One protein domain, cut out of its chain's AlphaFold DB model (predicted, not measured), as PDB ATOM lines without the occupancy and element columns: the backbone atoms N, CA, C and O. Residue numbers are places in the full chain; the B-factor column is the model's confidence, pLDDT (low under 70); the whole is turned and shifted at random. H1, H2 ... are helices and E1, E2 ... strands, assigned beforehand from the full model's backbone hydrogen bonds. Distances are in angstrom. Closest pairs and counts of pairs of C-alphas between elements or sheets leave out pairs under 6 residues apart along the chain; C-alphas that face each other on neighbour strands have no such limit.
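AT A GLANCE: This is residues 39 to 87 of the 92 residues of an uncharacterized protein of Microbacterium oxydans (UniProt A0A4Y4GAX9). A small antiparallel sheet of three short strands, E1, E2 and E3, makes one side of the model, and a single longer helix, H1, makes the other, beyond the E1 edge and only grazing the sheet. The link of residues 65 to 71 bridges from E3 over to H1, and residues 80 to 87, of which 80 to 85 belong to H1, stick out free. The printed part has 49 residues, with three named strands followed by one named helix; the sheet's order is E1, E2, E3, and the class is mixed, helices and strands. The whole is only just compact, close to loose, with a radius of gyration of the C-alphas of 11.6 A and spans of 29 by 24 by 14 A.

HOW THE PARTS SIT: E1, residues 45 to 48, E2, residues 54 to 57, and E3, residues 62 to 64, form a meander, each strand the antiparallel neighbour of the one before. E1 and E2 are a hairpin at 166 degrees between their directions, with N 47 and O 55 within hydrogen-bond range at 2.8 A. E2 and E3 are a hairpin at 142 degrees, with N 56 and O 63 at 2.8 A. H1, residues 72 to 85, is only just on the sheet, with 5 pairs of C-alphas within 10 A, and only grazes it with residues 75 to 79. The closest C-alphas of E1 and H1 are those of Val 48 and Val 75, 7.3 A apart. In H1 every O i to N i+4 pair is within hydrogen-bond range.

IN THESE COORDINATES: E1 begins at C-alpha 45 (244.882, 252.404, 301.934) and is 10.2 A long; E2 is 10.4 A and E3 6.8 A. H1, 19.8 A long, ends at C-alpha 85 (227.927, 251.394, 307.936).

THE WHOLE: The two C-alphas farthest apart are those of Asn 60 and Gly 87, at 31.2 A. The printed part has no cut. The links E1 to E2 and E2 to E3 are tight, and E3 to H1 is short. The mean pLDDT of the printed part is 91.9, and no printed residue is under 70.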
ATOM      1  N   ILE A  39     239.818 253.682 293.458       91.88
ATOM      2  CA  ILE A  39     240.167 252.372 294.004       91.88
ATOM      3  C   ILE A  39     240.395 251.395 292.849       91.88
ATOM      4  O   ILE A  39     239.544 251.225 291.978       91.88
ATOM      5  N   ASP A  40     241.552 250.745 292.875       91.50
ATOM      6  CA  ASP A  40     241.936 249.631 292.014       91.50
ATOM      7  C   ASP A  40     242.470 248.477 292.885       91.50
ATOM      8  O   ASP A  40     242.620 248.633 294.097       91.50
ATOM      9  N   ASP A  41     242.753 247.319 292.283       90.62
ATOM     10  CA  ASP A  41     243.186 246.120 293.020       90.62
ATOM     11  C   ASP A  41     244.546 246.277 293.730       90.62
ATOM     12  O   ASP A  41     244.887 245.462 294.588       90.62
ATOM     13  N   ALA A  42     245.343 247.292 293.379       92.94
ATOM     14  CA  ALA A  42     246.623 247.570 294.025       92.94
ATOM     15  C   ALA A  42     246.492 248.520 295.225       92.94
ATOM     16  O   ALA A  42     247.455 248.677 295.974       92.94
ATOM     17  N   VAL A  43     245.337 249.165 295.415       94.56
ATOM     18  CA  VAL A  43     245.106 250.091 296.528       94.56
ATOM     19  C   VAL A  43     245.007 249.334 297.846       94.56
ATOM     20  O   VAL A  43     244.143 248.475 298.021       94.56
ATOM     21  N   THR A  44     245.856 249.701 298.802       93.44
ATOM     22  CA  THR A  44     245.842 249.151 300.162       93.44
ATOM     23  C   THR A  44     245.152 250.087 301.142       93.44
ATOM     24  O   THR A  44     244.394 249.628 301.997       93.44
ATOM     25  N   ASP A  45     245.364 251.397 300.993       93.50
ATOM     26  CA  ASP A  45     244.882 252.404 301.934       93.50
ATOM     27  C   ASP A  45     244.359 253.643 301.203       93.50
ATOM     28  O   ASP A  45     244.895 254.078 300.182       93.50
ATOM     29  N   VAL A  46     243.303 254.238 301.758       93.62
ATOM     30  CA  VAL A  46     242.678 255.461 301.248       93.62
ATOM     31  C   VAL A  46     242.548 256.462 302.390       93.62
ATOM     32  O   VAL A  46     241.962 256.159 303.429       93.62
ATOM     33  N   PHE A  47     243.056 257.674 302.185       93.75
ATOM     34  CA  PHE A  47     243.036 258.759 303.163       93.75
ATOM     35  C   PHE A  47     242.211 259.927 302.632       93.75
ATOM     36  O   PHE A  47     242.519 260.473 301.573       93.75
ATOM     37  N   VAL A  48     241.188 260.344 303.380       93.12
ATOM     38  CA  VAL A  48     240.374 261.528 303.070       93.12
ATOM     39  C   VAL A  48     240.664 262.600 304.117       93.12
ATOM     40  O   VAL A  48     240.330 262.430 305.287       93.12
ATOM     41  N   ASN A  49     241.262 263.713 303.703       87.94
ATOM     42  CA  ASN A  49     241.773 264.746 304.606       87.94
ATOM     43  C   ASN A  49     240.972 266.051 304.499       87.94
ATOM     44  O   ASN A  49     241.536 267.089 304.163       87.94
ATOM     45  N   GLY A  50     239.659 266.027 304.753       82.94
ATOM     46  CA  GLY A  50     238.807 267.224 304.634       82.94
ATOM     47  C   GLY A  50     238.972 267.923 303.275       82.94
ATOM     48  O   GLY A  50     239.061 267.267 302.236       82.94
ATOM     49  N   ALA A  51     239.102 269.253 303.278       81.38
ATOM     50  CA  ALA A  51     239.432 270.029 302.076       81.38
ATOM     51  C   ALA A  51     240.867 269.795 301.543       81.38
ATOM     52  O   ALA A  51     241.190 270.227 300.437       81.38
ATOM     53  N   GLY A  52     241.727 269.108 302.301       83.69
ATOM     54  CA  GLY A  52     243.084 268.715 301.913       83.69
ATOM     55  C   GLY A  52     243.147 267.579 300.887       83.69
ATOM     56  O   GLY A  52     244.219 267.312 300.351       83.69
ATOM     57  N   GLY A  53     242.014 266.947 300.565       92.31
ATOM     58  CA  GLY A  53     241.883 266.032 299.431       92.31
ATOM     59  C   GLY A  53     241.987 264.546 299.777       92.31
ATOM     60  O   GLY A  53     241.972 264.150 300.943       92.31
ATOM     61  N   LEU A  54     242.042 263.729 298.725       95.19
ATOM     62  CA  LEU A  54     242.098 262.270 298.786       95.19
ATOM     63  C   LEU A  54     243.500 261.787 298.417       95.19
ATOM     64  O   LEU A  54     244.072 262.248 297.426       95.19
ATOM     65  N   TYR A  55     244.014 260.826 299.176       95.38
ATOM     66  CA  TYR A  55     245.278 260.152 298.910       95.38
ATOM     67  C   TYR A  55     245.081 258.642 298.908       95.38
ATOM     68  O   TYR A  55     244.251 258.117 299.650       95.38
ATOM     69  N   VAL A  56     245.856 257.955 298.080       96.06
ATOM     70  CA  VAL A  56     245.777 256.513 297.868       96.06
ATOM     71  C   VAL A  56     247.171 255.924 298.035       96.06
ATOM     72  O   VAL A  56     248.115 256.429 297.433       96.06
ATOM     73  N   ASP A  57     247.303 254.873 298.836       95.94
ATOM     74  CA  ASP A  57     248.539 254.098 298.958       95.94
ATOM     75  C   ASP A  57     248.386 252.755 298.235       95.94
ATOM     76  O   ASP A  57     247.354 252.088 298.344       95.94
ATOM     77  N   ARG A  58     249.419 252.381 297.476       94.69
ATOM     78  CA  ARG A  58     249.549 251.097 296.761       94.69
ATOM     79  C   ARG A  58     250.726 250.257 297.277       94.69
ATOM     80  O   ARG A  58     251.264 249.416 296.560       94.69
ATOM     81  N   GLY A  59     251.190 250.548 298.490       93.75
ATOM     82  CA  GLY A  59     252.371 249.957 299.119       93.75
ATOM     83  C   GLY A  59     253.672 250.745 298.923       93.75
ATOM     84  O   GLY A  59     254.717 250.296 299.387       93.75
ATOM     85  N   ASN A  60     253.627 251.909 298.265       91.69
ATOM     86  CA  ASN A  60     254.794 252.772 298.016       91.69
ATOM     87  C   ASN A  60     254.688 254.142 298.711       91.69
ATOM     88  O   ASN A  60     255.550 255.000 298.514       91.69
ATOM     89  N   GLY A  61     253.654 254.343 299.529       93.25
ATOM     90  CA  GLY A  61     253.329 255.607 300.170       93.25
ATOM     91  C   GLY A  61     252.121 256.294 299.532       93.25
ATOM     92  O   GLY A  61     251.705 255.989 298.416       93.25
ATOM     93  N   ALA A  62     251.554 257.247 300.272       95.12
ATOM     94  CA  ALA A  62     250.332 257.943 299.892       95.12
ATOM     95  C   ALA A  62     250.544 258.915 298.714       95.12
ATOM     96  O   ALA A  62     251.308 259.878 298.808       95.12
ATOM     97  N   GLU A  63     249.792 258.712 297.632       95.44
ATOM     98  CA  GLU A  63     249.794 259.545 296.428       95.44
ATOM     99  C   GLU A  63     248.478 260.330 296.290       95.44
ATOM    100  O   GLU A  63     247.403 259.775 296.529       95.44
ATOM    101  N   PRO A  64     248.511 261.614 295.891       95.00
ATOM    102  CA  PRO A  64     247.302 262.425 295.776       95.00
ATOM    103  C   PRO A  64     246.432 262.007 294.581       95.00
ATOM    104  O   PRO A  64     246.888 261.938 293.438       95.00
ATOM    105  N   ALA A  65     245.131 261.844 294.813       94.25
ATOM    106  CA  ALA A  65     244.148 261.612 293.764       94.25
ATOM    107  C   ALA A  65     243.701 262.946 293.137       94.25
ATOM    108  O   ALA A  65     242.740 263.580 293.573       94.25
ATOM    109  N   ALA A  66     244.391 263.377 292.077       88.94
ATOM    110  CA  ALA A  66     244.231 264.711 291.478       88.94
ATOM    111  C   ALA A  66     242.793 265.077 291.048       88.94
ATOM    112  O   ALA A  66     242.444 266.262 291.030       88.94
ATOM    113  N   ALA A  67     241.961 264.086 290.712       90.81
ATOM    114  CA  ALA A  67     240.580 264.286 290.275       90.81
ATOM    115  C   ALA A  67     239.563 264.422 291.427       90.81
ATOM    116  O   ALA A  67     238.429 264.823 291.179       90.81
ATOM    117  N   TRP A  68     239.949 264.139 292.677       92.69
ATOM    118  CA  TRP A  68     239.037 264.213 293.821       92.69
ATOM    119  C   TRP A  68     238.650 265.653 294.158       92.69
ATOM    120  O   TRP A  68     239.513 266.525 294.295       92.69
ATOM    121  N   ARG A  69     237.356 265.911 294.354       90.50
ATOM    122  CA  ARG A  69     236.833 267.197 294.830       90.50
ATOM    123  C   ARG A  69     235.697 266.941 295.814       90.50
ATOM    124  O   ARG A  69     234.729 266.281 295.460       90.50
ATOM    125  N   ALA A  70     235.828 267.487 297.018       91.00
ATOM    126  CA  ALA A  70     234.788 267.492 298.036       91.00
ATOM    127  C   ALA A  70     235.019 268.677 298.980       91.00
ATOM    128  O   ALA A  70     236.158 269.035 299.286       91.00
ATOM    129  N   SER A  71     233.937 269.291 299.435       91.88
ATOM    130  CA  SER A  71     233.930 270.237 300.544       91.88
ATOM    131  C   SER A  71     234.136 269.514 301.877       91.88
ATOM    132  O   SER A  71     233.904 268.312 301.995       91.88
ATOM    133  N   GLU A  72     234.514 270.252 302.922       91.12
ATOM    134  CA  GLU A  72     234.622 269.687 304.276       91.12
ATOM    135  C   GLU A  72     233.309 269.051 304.744       91.12
ATOM    136  O   GLU A  72     233.323 268.002 305.385       91.12
ATOM    137  N   ARG A  73     232.170 269.652 304.374       91.50
ATOM    138  CA  ARG A  73     230.844 269.113 304.675       91.50
ATOM    139  C   ARG A  73     230.616 267.766 303.996       91.50
ATOM    140  O   ARG A  73     230.210 266.828 304.666       91.50
ATOM    141  N   GLU A  74     230.916 267.656 302.705       92.56
ATOM    142  CA  GLU A  74     230.773 266.394 301.965       92.56
ATOM    143  C   GLU A  74     231.701 265.303 302.516       92.56
ATOM    144  O   GLU A  74     231.300 264.146 302.618       92.56
ATOM    145  N   VAL A  75     232.918 265.667 302.938       92.81
ATOM    146  CA  VAL A  75     233.833 264.731 303.612       92.81
ATOM    147  C   VAL A  75     233.283 264.284 304.966       92.81
ATOM    148  O   VAL A  75     233.359 263.097 305.286       92.81
ATOM    149  N   ARG A  76     232.702 265.195 305.757       92.06
ATOM    150  CA  ARG A  76     232.058 264.849 307.032       92.06
ATOM    151  C   ARG A  76     230.871 263.917 306.817       92.06
ATOM    152  O   ARG A  76     230.779 262.902 307.502       92.06
ATOM    153  N   ASP A  77     230.007 264.225 305.856       92.44
ATOM    154  CA  ASP A  77     228.839 263.407 305.529       92.44
ATOM    155  C   ASP A  77     229.269 261.991 305.092       92.44
ATOM    156  O   ASP A  77     228.707 260.997 305.560       92.44
ATOM    157  N   LEU A  78     230.333 261.880 304.283       92.88
ATOM    158  CA  LEU A  78     230.944 260.599 303.915       92.88
ATOM    159  C   LEU A  78     231.490 259.845 305.138       92.88
ATOM    160  O   LEU A  78     231.237 258.651 305.286       92.88
ATOM    161  N   ALA A  79     232.216 260.525 306.028       91.88
ATOM    162  CA  ALA A  79     232.774 259.915 307.233       91.88
ATOM    163  C   ALA A  79     231.674 259.378 308.162       91.88
ATOM    164  O   ALA A  79     231.756 258.234 308.606       91.88
ATOM    165  N   VAL A  80     230.616 260.160 308.404       93.19
ATOM    166  CA  VAL A  80     229.450 259.743 309.200       93.19
ATOM    167  C   VAL A  80     228.799 258.505 308.589       93.19
ATOM    168  O   VAL A  80     228.525 257.542 309.305       93.19
ATOM    169  N   ALA A  81     228.594 258.492 307.271       92.19
ATOM    170  CA  ALA A  81     227.970 257.367 306.587       92.19
ATOM    171  C   ALA A  81     228.838 256.093 306.640       92.19
ATOM    172  O   ALA A  81     228.319 255.016 306.930       92.19
ATOM    173  N   LEU A  82     230.159 256.200 306.442       92.12
ATOM    174  CA  LEU A  82     231.092 255.067 306.553       92.12
ATOM    175  C   LEU A  82     231.178 254.522 307.987       92.12
ATOM    176  O   LEU A  82     231.205 253.309 308.200       92.12
ATOM    177  N   VAL A  83     231.199 255.406 308.987       90.88
ATOM    178  CA  VAL A  83     231.185 255.033 310.409       90.88
ATOM    179  C   VAL A  83     229.871 254.333 310.769       90.88
ATOM    180  O   VAL A  83     229.906 253.280 311.414       90.88
ATOM    181  N   GLY A  84     228.747 254.867 310.279       91.19
ATOM    182  CA  GLY A  84     227.407 254.293 310.402       91.19
ATOM    183  C   GLY A  84     227.298 252.903 309.784       91.19
ATOM    184  O   GLY A  84     226.794 251.985 310.432       91.19
ATOM    185  N   LEU A  85     227.853 252.707 308.583       90.31
ATOM    186  CA  LEU A  85     227.927 251.394 307.936       90.31
ATOM    187  C   LEU A  85     228.702 250.379 308.793       90.31
ATOM    188  O   LEU A  85     228.344 249.205 308.857       90.31
ATOM    189  N   GLY A  86     229.731 250.837 309.508       86.94
ATOM    190  CA  GLY A  86     230.482 250.041 310.480       86.94
ATOM    191  C   GLY A  86     229.774 249.806 311.822       86.94
ATOM    192  O   GLY A  86     230.413 249.296 312.745       86.94
ATOM    193  N   GLY A  87     228.504 250.199 311.975       89.88
ATOM    194  CA  GLY A  87     227.723 250.049 313.210       89.88
ATOM    195  C   GLY A  87     228.150 250.988 314.341       89.88
ATOM    196  O   GLY A  87     227.876 250.715 315.511       89.88
TER     197      GLY A  87